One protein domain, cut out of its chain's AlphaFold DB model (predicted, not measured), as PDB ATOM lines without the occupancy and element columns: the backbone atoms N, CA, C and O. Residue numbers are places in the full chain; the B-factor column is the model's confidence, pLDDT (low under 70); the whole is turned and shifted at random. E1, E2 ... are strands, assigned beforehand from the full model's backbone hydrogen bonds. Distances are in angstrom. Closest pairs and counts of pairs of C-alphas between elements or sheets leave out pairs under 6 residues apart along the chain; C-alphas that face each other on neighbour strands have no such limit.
ATOM      1  N   VAL A  20       6.498  11.713   8.119       86.25
ATOM      2  CA  VAL A  20       6.019  10.444   8.656       86.25
ATOM      3  C   VAL A  20       4.649  10.136   8.092       86.25
ATOM      4  O   VAL A  20       3.785  11.010   8.002       86.25
ATOM      5  N   ARG A  21       4.454   8.880   7.713       88.31
ATOM      6  CA  ARG A  21       3.163   8.304   7.369       88.31
ATOM      7  C   ARG A  21       2.689   7.450   8.522       88.31
ATOM      8  O   ARG A  21       3.438   6.633   9.055       88.31
ATOM      9  N   PHE A  22       1.420   7.597   8.852       86.88
ATOM     10  CA  PHE A  22       0.734   6.698   9.753       86.88
ATOM     11  C   PHE A  22      -0.469   6.109   9.034       86.88
ATOM     12  O   PHE A  22      -1.284   6.849   8.486       86.88
ATOM     13  N   SER A  23      -0.558   4.788   9.010       88.50
ATOM     14  CA  SER A  23      -1.533   4.031   8.232       88.50
ATOM     15  C   SER A  23      -2.255   3.027   9.121       88.50
ATOM     16  O   SER A  23      -1.656   2.423  10.005       88.50
ATOM     17  N   ALA A  24      -3.547   2.850   8.894       87.19
ATOM     18  CA  ALA A  24      -4.363   1.805   9.488       87.19
ATOM     19  C   ALA A  24      -4.528   0.657   8.481       87.19
ATOM     20  O   ALA A  24      -4.455   0.870   7.266       87.19
ATOM     21  N   SER A  25      -4.748  -0.563   8.969       85.81
ATOM     22  CA  SER A  25      -4.835  -1.750   8.105       85.81
ATOM     23  C   SER A  25      -6.073  -1.765   7.210       85.81
ATOM     24  O   SER A  25      -6.071  -2.415   6.168       85.81
ATOM     25  N   ASP A  26      -7.117  -1.027   7.581       84.12
ATOM     26  CA  ASP A  26      -8.325  -0.824   6.774       84.12
ATOM     27  C   ASP A  26      -8.140   0.203   5.639       84.12
ATOM     28  O   ASP A  26      -9.071   0.465   4.879       84.12
ATOM     29  N   GLY A  27      -6.937   0.767   5.489       81.94
ATOM     30  CA  GLY A  27      -6.573   1.673   4.399       81.94
ATOM     31  C   GLY A  27      -6.627   3.157   4.761       81.94
ATOM     32  O   GLY A  27      -6.258   3.994   3.935       81.94
ATOM     33  N   GLY A  28      -7.026   3.510   5.987       84.94
ATOM     34  CA  GLY A  28      -6.845   4.868   6.496       84.94
ATOM     35  C   GLY A  28      -5.361   5.240   6.486       84.94
ATOM     36  O   GLY A  28      -4.511   4.414   6.809       84.94
ATOM     37  N   SER A  29      -5.004   6.464   6.106       86.56
ATOM     38  CA  SER A  29      -3.628   6.965   6.227       86.56
ATOM     39  C   SER A  29      -3.615   8.470   6.446       86.56
ATOM     40  O   SER A  29      -4.485   9.185   5.953       86.56
ATOM     41  N   THR A  30      -2.627   8.950   7.187       87.00
ATOM     42  CA  THR A  30      -2.378  10.371   7.414       87.00
ATOM     43  C   THR A  30      -0.880  10.632   7.443       87.00
ATOM     44  O   THR A  30      -0.099   9.809   7.916       87.00
ATOM     45  N   ASP A  31      -0.498  11.806   6.958       86.62
ATOM     46  CA  ASP A  31       0.891  12.223   6.815       86.62
ATOM     47  C   ASP A  31       1.168  13.412   7.740       86.62
ATOM     48  O   ASP A  31       0.308  14.281   7.910       86.62
ATOM     49  N   ALA A  32       2.359  13.467   8.329       81.38
ATOM     50  CA  ALA A  32       2.845  14.633   9.057       81.38
ATOM     51  C   ALA A  32       4.207  15.058   8.500       81.38
ATOM     52  O   ALA A  32       5.140  14.264   8.411       81.38
ATOM     53  N   GLY A  33       4.287  16.320   8.075       69.12
ATOM     54  CA  GLY A  33       5.394  16.837   7.266       69.12
ATOM     55  C   GLY A  33       6.678  17.174   8.022       69.12
ATOM     56  O   GLY A  33       7.657  17.512   7.374       69.12
ATOM     57  N   ASP A  34       6.680  17.119   9.353       73.44
ATOM     58  CA  ASP A  34       7.885  17.311  10.160       73.44
ATOM     59  C   ASP A  34       7.986  16.156  11.149       73.44
ATOM     60  O   ASP A  34       7.173  16.069  12.064       73.44
ATOM     61  N   ALA A  35       8.939  15.252  10.927       66.06
ATOM     62  CA  ALA A  35       9.083  14.009  11.684       66.06
ATOM     63  C   ALA A  35       9.711  14.176  13.078       66.06
ATOM     64  O   ALA A  35       9.693  13.236  13.867       66.06
ATOM     65  N   ASN A  36      10.280  15.348  13.376       63.97
ATOM     66  CA  ASN A  36      10.906  15.661  14.667       63.97
ATOM     67  C   ASN A  36      10.057  16.617  15.513       63.97
ATOM     68  O   ASN A  36      10.343  16.856  16.692       63.97
ATOM     69  N   SER A  37       9.002  17.175  14.928       67.75
ATOM     70  CA  SER A  37       8.002  17.952  15.627       67.75
ATOM     71  C   SER A  37       7.265  17.034  16.585       67.75
ATOM     72  O   SER A  37       6.814  15.960  16.203       67.75
ATOM     73  N   ASN A  38       7.127  17.481  17.834       75.75
ATOM     74  CA  ASN A  38       6.432  16.799  18.925       75.75
ATOM     75  C   ASN A  38       4.904  16.768  18.694       75.75
ATOM     76  O   ASN A  38       4.113  17.172  19.553       75.75
ATOM     77  N   TYR A  39       4.502  16.376  17.489       81.00
ATOM     78  CA  TYR A  39       3.185  16.525  16.910       81.00
ATOM     79  C   TYR A  39       2.337  15.305  17.237       81.00
ATOM     80  O   TYR A  39       2.775  14.166  17.099       81.00
ATOM     81  N   CYS A  40       1.109  15.557  17.678       83.88
ATOM     82  CA  CYS A  40       0.113  14.518  17.865       83.88
ATOM     83  C   CYS A  40      -0.709  14.393  16.584       83.88
ATOM     84  O   CYS A  40      -1.471  15.299  16.247       83.88
ATOM     85  N   MET A  41      -0.561  13.278  15.878       85.62
ATOM     86  CA  MET A  41      -1.396  12.942  14.729       85.62
ATOM     87  C   MET A  41      -2.433  11.903  15.130       85.62
ATOM     88  O   MET A  41      -2.125  11.010  15.912       85.62
ATOM     89  N   SER A  42      -3.637  11.972  14.567       85.94
ATOM     90  CA  SER A  42      -4.685  10.981  14.815       85.94
ATOM     91  C   SER A  42      -5.150  10.349  13.520       85.94
ATOM     92  O   SER A  42      -5.355  11.029  12.517       85.94
ATOM     93  N   ILE A  43      -5.376   9.046  13.570       85.69
ATOM     94  CA  ILE A  43      -5.941   8.263  12.485       85.69
ATOM     95  C   ILE A  43      -7.176   7.528  12.984       85.69
ATOM     96  O   ILE A  43      -7.219   7.046  14.116       85.69
ATOM     97  N   LYS A  44      -8.199   7.451  12.138       86.56
ATOM     98  CA  LYS A  44      -9.333   6.550  12.339       86.56
ATOM     99  C   LYS A  44      -9.122   5.310  11.490       86.56
ATOM    100  O   LYS A  44      -8.779   5.452  10.320       86.56
ATOM    101  N   GLY A  45      -9.359   4.145  12.076       83.81
ATOM    102  CA  GLY A  45      -9.323   2.883  11.352       83.81
ATOM    103  C   GLY A  45      -9.291   1.671  12.270       83.81
ATOM    104  O   GLY A  45      -9.541   1.771  13.478       83.81
ATOM    105  N   GLU A  46      -8.963   0.529  11.678       85.94
ATOM    106  CA  GLU A  46      -8.704  -0.716  12.394       85.94
ATOM    107  C   GLU A  46      -7.224  -1.084  12.319       85.94
ATOM    108  O   GLU A  46      -6.583  -1.030  11.266       85.94
ATOM    109  N   GLY A  47      -6.679  -1.460  13.474       79.25
ATOM    110  CA  GLY A  47      -5.312  -1.943  13.579       79.25
ATOM    111  C   GLY A  47      -5.107  -3.310  12.904       79.25
ATOM    112  O   GLY A  47      -6.072  -4.042  12.673       79.25
ATOM    113  N   PRO A  48      -3.849  -3.715  12.666       85.19
ATOM    114  CA  PRO A  48      -2.627  -3.050  13.120       85.19
ATOM    115  C   PRO A  48      -2.358  -1.720  12.405       85.19
ATOM    116  O   PRO A  48      -2.708  -1.535  11.240       85.19
ATOM    117  N   PHE A  49      -1.760  -0.775  13.125       85.56
ATOM    118  CA  PHE A  49      -1.346   0.514  12.580       85.56
ATOM    119  C   PHE A  49       0.135   0.461  12.231       85.56
ATOM    120  O   PHE A  49       0.932  -0.122  12.968       85.56
ATOM    121  N   GLN A  50       0.502   1.082  11.118       87.81
ATOM    122  CA  GLN A  50       1.862   1.160  10.618       87.81
ATOM    123  C   GLN A  50       2.337   2.607  10.648       87.81
ATOM    124  O   GLN A  50       1.658   3.507  10.161       87.81
ATOM    125  N   PHE A  51       3.517   2.819  11.210       87.00
ATOM    126  CA  PHE A  51       4.242   4.075  11.158       87.00
ATOM    127  C   PHE A  51       5.453   3.914  10.249       87.00
ATOM    128  O   PHE A  51       6.180   2.925  10.352       87.00
ATOM    129  N   THR A  52       5.696   4.898   9.392       88.44
ATOM    130  CA  THR A  52       6.851   4.924   8.497       88.44
ATOM    131  C   THR A  52       7.417   6.334   8.442       88.44
ATOM    132  O   THR A  52       6.696   7.273   8.120       88.44
ATOM    133  N   ALA A  53       8.700   6.483   8.753       86.31
ATOM    134  CA  ALA A  53       9.450   7.709   8.542       86.31
ATOM    135  C   ALA A  53      10.132   7.662   7.168       86.31
ATOM    136  O   ALA A  53      10.694   6.644   6.763       86.31
ATOM    137  N   HIS A  54      10.059   8.768   6.442       86.38
ATOM    138  CA  HIS A  54      10.631   8.938   5.114       86.38
ATOM    139  C   HIS A  54      11.719   9.999   5.164       86.38
ATOM    140  O   HIS A  54      11.490  11.085   5.693       86.38
ATOM    141  N   ASP A  55      12.889   9.681   4.603       81.38
ATOM    142  CA  ASP A  55      14.042  10.588   4.496       81.38
ATOM    143  C   ASP A  55      14.551  11.140   5.846       81.38
ATOM    144  O   ASP A  55      15.291  12.120   5.889       81.38
ATOM    145  N   THR A  56      14.166  10.500   6.954       80.88
ATOM    146  CA  THR A  56      14.595  10.792   8.327       80.88
ATOM    147  C   THR A  56      14.403   9.556   9.199       80.88
ATOM    148  O   THR A  56      13.630   8.659   8.863       80.88
ATOM    149  N   GLU A  57      15.067   9.547  10.345       78.62
ATOM    150  CA  GLU A  57      14.822   8.596  11.421       78.62
ATOM    151  C   GLU A  57      14.181   9.338  12.592       78.62
ATOM    152  O   GLU A  57      14.571  10.463  12.910       78.62
ATOM    153  N   VAL A  58      13.169   8.727  13.199       79.38
ATOM    154  CA  VAL A  58      12.479   9.279  14.365       79.38
ATOM    155  C   VAL A  58      13.012   8.582  15.606       79.38
ATOM    156  O   VAL A  58      13.070   7.357  15.645       79.38
ATOM    157  N   LYS A  59      13.376   9.332  16.643       82.81
ATOM    158  CA  LYS A  59      13.979   8.762  17.857       82.81
ATOM    159  C   LYS A  59      12.967   8.022  18.708       82.81
ATOM    160  O   LYS A  59      13.323   7.153  19.492       82.81
ATOM    161  N   ARG A  60      11.697   8.398  18.654       84.62
ATOM    162  CA  ARG A  60      10.658   7.759  19.452       84.62
ATOM    163  C   ARG A  60       9.317   7.836  18.764       84.62
ATOM    164  O   ARG A  60       8.897   8.912  18.369       84.62
ATOM    165  N   VAL A  61       8.592   6.722  18.747       85.12
ATOM    166  CA  VAL A  61       7.186   6.682  18.340       85.12
ATOM    167  C   VAL A  61       6.367   6.080  19.462       85.12
ATOM    168  O   VAL A  61       6.586   4.947  19.900       85.12
ATOM    169  N   GLN A  62       5.389   6.846  19.920       87.38
ATOM    170  CA  GLN A  62       4.444   6.420  20.932       87.38
ATOM    171  C   GLN A  62       3.030   6.510  20.358       87.38
ATOM    172  O   GLN A  62       2.724   7.405  19.571       87.38
ATOM    173  N   MET A  63       2.181   5.551  20.710       85.50
ATOM    174  CA  MET A  63       0.793   5.487  20.262       85.50
ATOM    175  C   MET A  63      -0.151   5.510  21.457       85.50
ATOM    176  O   MET A  63       0.128   4.908  22.491       85.50
ATOM    177  N   TRP A  64      -1.285   6.181  21.300       87.56
ATOM    178  CA  TRP A  64      -2.356   6.309  22.281       87.56
ATOM    179  C   TRP A  64      -3.660   5.822  21.678       87.56
ATOM    180  O   TRP A  64      -4.022   6.197  20.563       87.56
ATOM    181  N   VAL A  65      -4.417   5.048  22.451       83.62
ATOM    182  CA  VAL A  65      -5.806   4.749  22.097       83.62
ATOM    183  C   VAL A  65      -6.637   6.015  22.320       83.62
ATOM    184  O   VAL A  65      -6.691   6.526  23.436       83.62
ATOM    185  N   GLY A  66      -7.286   6.524  21.272       79.69
ATOM    186  CA  GLY A  66      -8.013   7.796  21.277       79.69
ATOM    187  C   GLY A  66      -7.372   8.871  20.392       79.69
ATOM    188  O   GLY A  66      -6.296   8.684  19.836       79.69
ATOM    189  N   GLY A  67      -8.055  10.009  20.237       77.12
ATOM    190  CA  GLY A  67      -7.703  11.083  19.291       77.12
ATOM    191  C   GLY A  67      -6.847  12.236  19.834       77.12
ATOM    192  O   GLY A  67      -6.707  13.230  19.140       77.12
ATOM    193  N   ASN A  68      -6.330  12.153  21.066       80.94
ATOM    194  CA  ASN A  68      -5.774  13.334  21.749       80.94
ATOM    195  C   ASN A  68      -4.329  13.170  22.259       80.94
ATOM    196  O   ASN A  68      -3.849  14.042  22.970       80.94
ATOM    197  N   CYS A  69      -3.638  12.061  21.959       83.38
ATOM    198  CA  CYS A  69      -2.354  11.704  22.602       83.38
ATOM    199  C   CYS A  69      -2.367  11.836  24.138       83.38
ATOM    200  O   CYS A  69      -1.360  12.164  24.765       83.38
ATOM    201  N   ASP A  70      -3.527  11.570  24.732       79.38
ATOM    202  CA  ASP A  70      -3.794  11.662  26.158       79.38
ATOM    203  C   ASP A  70      -4.270  10.296  26.653       79.38
ATOM    204  O   ASP A  70      -5.051   9.610  25.990       79.38
ATOM    205  N   GLY A  71      -3.800   9.890  27.830       74.50
ATOM    206  CA  GLY A  71      -4.181   8.625  28.457       74.50
ATOM    207  C   GLY A  71      -3.202   7.476  28.211       74.50
ATOM    208  O   GLY A  71      -1.986   7.665  28.206       74.50
ATOM    209  N   ARG A  72      -3.728   6.248  28.092       75.50
ATOM    210  CA  ARG A  72      -2.909   5.030  27.994       75.50
ATOM    211  C   ARG A  72      -2.186   4.969  26.652       75.50
ATOM    212  O   ARG A  72      -2.810   4.743  25.613       75.50
ATOM    213  N   SER A  73      -0.869   5.113  26.718       80.75
ATOM    214  CA  SER A  73       0.034   4.937  25.591       80.75
ATOM    215  C   SER A  73       0.761   3.605  25.620       80.75
ATOM    216  O   SER A  73       1.060   3.074  26.689       80.75
ATOM    217  N   PHE A  74       1.166   3.147  24.446       77.06
ATOM    218  CA  PHE A  74       2.167   2.110  24.267       77.06
ATOM    219  C   PHE A  74       3.293   2.658  23.393       77.06
ATOM    220  O   PHE A  74       3.066   3.354  22.402       77.06
ATOM    221  N   LEU A  75       4.524   2.402  23.828       77.00
ATOM    222  CA  LEU A  75       5.717   2.723  23.065       77.00
ATOM    223  C   LEU A  75       5.839   1.699  21.941       77.00
ATOM    224  O   LEU A  75       5.761   0.501  22.200       77.00
ATOM    225  N   ILE A  76       5.983   2.179  20.713       77.50
ATOM    226  CA  ILE A  76       6.133   1.312  19.545       77.50
ATOM    227  C   ILE A  76       7.617   1.140  19.229       77.50
ATOM    228  O   ILE A  76       8.036   0.061  18.829       77.50
ATOM    229  N   CYS A  77       8.394   2.213  19.392       80.38
ATOM    230  CA  CYS A  77       9.827   2.210  19.148       80.38
ATOM    231  C   CYS A  77      10.522   3.407  19.808       80.38
ATOM    232  O   CYS A  77       9.903   4.453  20.053       80.38
ATOM    233  N   SER A  78      11.812   3.227  20.079       80.31
ATOM    234  CA  SER A  78      12.717   4.170  20.728       80.31
ATOM    235  C   SER A  78      14.105   4.156  20.069       80.31
ATOM    236  O   SER A  78      14.463   3.224  19.362       80.31
ATOM    237  N   ASP A  79      14.915   5.172  20.359       76.56
ATOM    238  CA  ASP A  79      16.314   5.300  19.928       76.56
ATOM    239  C   ASP A  79      17.164   4.116  20.421       76.56
ATOM    240  O   ASP A  79      17.999   3.603  19.684       76.56
ATOM    241  N   ASP A  80      16.853   3.595  21.616       71.62
ATOM    242  CA  ASP A  80      17.430   2.356  22.161       71.62
ATOM    243  C   ASP A  80      17.211   1.125  21.257       71.62
ATOM    244  O   ASP A  80      18.002   0.184  21.306       71.62
ATOM    245  N   ASP A  81      16.180   1.131  20.405       67.44
ATOM    246  CA  ASP A  81      15.893   0.070  19.431       67.44
ATOM    247  C   ASP A  81      16.611   0.289  18.080       67.44
ATOM    248  O   ASP A  81      16.433  -0.494  17.146       67.44
ATOM    249  N   GLY A  82      17.440   1.335  17.970       69.88
ATOM    250  CA  GLY A  82      18.116   1.738  16.734       69.88
ATOM    251  C   GLY A  82      17.320   2.727  15.879       69.88
ATOM    252  O   GLY A  82      17.576   2.817  14.683       69.88
ATOM    253  N   GLY A  83      16.359   3.435  16.485       72.12
ATOM    254  CA  GLY A  83      15.546   4.449  15.819       72.12
ATOM    255  C   GLY A  83      14.359   3.889  15.028       72.12
ATOM    256  O   GLY A  83      14.265   2.710  14.687       72.12
ATOM    257  N   CYS A  84      13.387   4.756  14.753       77.88
ATOM    258  CA  CYS A  84      12.091   4.382  14.199       77.88
ATOM    259  C   CYS A  84      11.995   4.787  12.729       77.88
ATOM    260  O   CYS A  84      11.569   5.894  12.402       77.88
ATOM    261  N   SER A  85      12.358   3.861  11.841       81.69
ATOM    262  CA  SER A  85      12.155   4.021  10.393       81.69
ATOM    263  C   SER A  85      10.820   3.432   9.924       81.69
ATOM    264  O   SER A  85      10.080   4.067   9.179       81.69
ATOM    265  N   SER A  86      10.467   2.224  10.370       84.19
ATOM    266  CA  SER A  86       9.176   1.604  10.054       84.19
ATOM    267  C   SER A  86       8.776   0.630  11.147       84.19
ATOM    268  O   SER A  86       9.485  -0.341  11.401       84.19
ATOM    269  N   VAL A  87       7.629   0.866  11.773       84.19
ATOM    270  CA  VAL A  87       7.157   0.084  12.917       84.19
ATOM    271  C   VAL A  87       5.658  -0.160  12.835       84.19
ATOM    272  O   VAL A  87       4.923   0.603  12.214       84.19
ATOM    273  N   SER A  88       5.187  -1.259  13.412       83.00
ATOM    274  CA  SER A  88       3.773  -1.646  13.386       83.00
ATOM    275  C   SER A  88       3.310  -2.025  14.786       83.00
ATOM    276  O   SER A  88       4.072  -2.626  15.539       83.00
ATOM    277  N   GLY A  89       2.075  -1.684  15.145       79.56
ATOM    278  CA  GLY A  89       1.520  -2.056  16.444       79.56
ATOM    279  C   GLY A  89       0.032  -1.759  16.595       79.56
ATOM    280  O   GLY A  89      -0.618  -1.215  15.704       79.56
ATOM    281  N   GLY A  90      -0.521  -2.126  17.754       71.06
ATOM    282  CA  GLY A  90      -1.943  -1.928  18.052       71.06
ATOM    283  C   GLY A  90      -2.863  -2.949  17.378       71.06
ATOM    284  O   GLY A  90      -3.910  -2.572  16.849       71.06
ATOM    285  N   ASP A  91      -2.475  -4.229  17.380       69.38
ATOM    286  CA  ASP A  91      -3.274  -5.335  16.848       69.38
ATOM    287  C   ASP A  91      -4.734  -5.285  17.335       69.38
ATOM    288  O   ASP A  91      -5.008  -5.291  18.537       69.38
ATOM    289  N   LYS A  92      -5.676  -5.265  16.381       68.94
ATOM    290  CA  LYS A  92      -7.136  -5.305  16.604       68.94
ATOM    291  C   LYS A  92      -7.726  -4.153  17.430       68.94
ATOM    292  O   LYS A  92      -8.775  -4.319  18.055       68.94
ATOM    293  N   ILE A  93      -7.099  -2.980  17.439       75.81
ATOM    294  CA  ILE A  93      -7.727  -1.776  18.000       75.81
ATOM    295  C   ILE A  93      -8.593  -1.137  16.911       75.81
ATOM    296  O   ILE A  93      -8.074  -0.685  15.893       75.81
ATOM    297  N   SER A  94      -9.908  -1.101  17.129       79.25
ATOM    298  CA  SER A  94     -10.862  -0.386  16.274       79.25
ATOM    299  C   SER A  94     -11.166   0.981  16.882       79.25
ATOM    300  O   SER A  94     -11.514   1.074  18.062       79.25
ATOM    301  N   GLY A  95     -11.012   2.053  16.102       82.06
ATOM    302  CA  GLY A  95     -11.368   3.403  16.531       82.06
ATOM    303  C   GLY A  95     -10.383   4.481  16.094       82.06
ATOM    304  O   GLY A  95      -9.704   4.369  15.078       82.06
ATOM    305  N   THR A  96     -10.349   5.583  16.846       85.56
ATOM    306  CA  THR A  96      -9.336   6.630  16.641       85.56
ATOM    307  C   THR A  96      -8.111   6.302  17.478       85.56
ATOM    308  O   THR A  96      -8.245   6.054  18.675       85.56
ATOM    309  N   VAL A  97      -6.937   6.332  16.868       85.31
ATOM    310  CA  VAL A  97      -5.641   6.174  17.529       85.31
ATOM    311  C   VAL A  97      -4.808   7.401  17.216       85.31
ATOM    312  O   VAL A  97      -4.900   7.945  16.117       85.31
ATOM    313  N   SER A  98      -4.010   7.847  18.176       87.25
ATOM    314  CA  SER A  98      -3.074   8.942  17.962       87.25
ATOM    315  C   SER A  98      -1.646   8.469  18.099       87.25
ATOM    316  O   SER A  98      -1.357   7.627  18.943       87.25
ATOM    317  N   ALA A  99      -0.757   9.019  17.290       85.44
ATOM    318  CA  ALA A  99       0.673   8.799  17.367       85.44
ATOM    319  C   ALA A  99       1.383  10.129  17.610       85.44
ATOM    320  O   ALA A  99       0.960  11.180  17.129       85.44
ATOM    321  N   LYS A 100       2.469  10.072  18.371       85.94
ATOM    322  CA  LYS A 100       3.357  11.198  18.645       85.94
ATOM    323  C   LYS A 100       4.777  10.715  18.483       85.94
ATOM    324  O   LYS A 100       5.123   9.624  18.948       85.94
ATOM    325  N   PHE A 101       5.565  11.542  17.827       83.50
ATOM    326  CA  PHE A 101       6.919  11.224  17.427       83.50
ATOM    327  C   PHE A 101       7.867  12.371  17.784       83.50
ATOM    328  O   PHE A 101       7.430  13.515  17.935       83.50
ATOM    329  N   ASN A 102       9.138  12.041  18.017       75.06
ATOM    330  CA  ASN A 102      10.222  12.982  18.308       75.06
ATOM    331  C   ASN A 102      11.583  12.365  17.989       75.06
ATOM    332  O   ASN A 102      11.654  11.116  17.999       75.06
TER     333      ASN A 102
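AT A GLANCE: This is residues 20 to 102 of the 102 residues of an uncharacterized protein of Helicocarpus griseus UAMH5409 (UniProt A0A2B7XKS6). The model is a sandwich, two four-stranded sheets face to face with their strands running nearly along each other: E2, E1, E4 and E7 make one layer, and E3, E8, E5 and E6 the other. The chain changes layer at the links E2 to E3, E3 to E4, E4 to E5, E6 to E7 and E7 to E8. The printed part has 83 residues, with eight named strands, E1 to E8 along the chain, and no named helix; the class is all strand. Both sheets are antiparallel, in the orders E2, E1, E4, E7 and E3, E8, E5, E6. The whole is compact and rounded, with a radius of gyration of the C-alphas of 11.2 A and spans of 28 by 24 by 19 A.

HOW THE PARTS SIT: E1, residues 20 to 24, forms a hairpin with E2, residues 29 to 32, an edge strand; N 22 and O 30 are 2.8 A apart, within hydrogen-bond range. E4, residues 49 to 54, is the other neighbour of E1, antiparallel at 160 degrees, with N 21 and O 52 at 2.8 A. E7, residues 86 to 89, is the other edge strand, antiparallel to E4, with N 51 and O 87 at 2.8 A. In the second sheet, the edge strand E3, residues 40 to 46, is antiparallel to E8, residues 94 to 101, with N 43 and O 97 at 2.8 A. E5, residues 60 to 65, is antiparallel to E8 at 154 degrees, with N 64 and O 98 at 2.8 A. E5 forms a hairpin with E6, residues 73 to 78, an edge strand, with N 74 and O 63 at 2.8 A. This second sheet is strongly twisted. The parts of the two sheets that face each other are 8.9 A centre to centre, their best planes 14 degrees apart and their strands at 17 degrees. The closest C-alphas of E2 and E3 are those of Thr 30 and Ile 43, 6.5 A apart; those of E6 and E7 are Ile 76 and Gly 89, also 6.5 A. E2 and E6 are apart.

IN THESE COORDINATES: E1 begins at C-alpha 20, (6.019, 10.444, 8.656), and measures 13.5 A; E2 measures 10.4 A. E3 measures 18.4 A, E4 16.4 A, E5 16.9 A, E6 13.6 A and E7 10.6 A. E8, the longest strand with 8 residues, runs 21.3 A from C-alpha 94 at (-10.862, -0.386, 16.274) to C-alpha 101 at (6.919, 11.224, 17.427).

THE WHOLE: The C-alphas of Asp 26 and Asp 80, the two farthest apart, are 30.2 A apart. The printed part has no cut and no long link, and ends at the chain's last residue, Asn 102. Its mean pLDDT is 81.0; residues 33, 35 to 37, 81 to 82 and 91 to 92 are under 70.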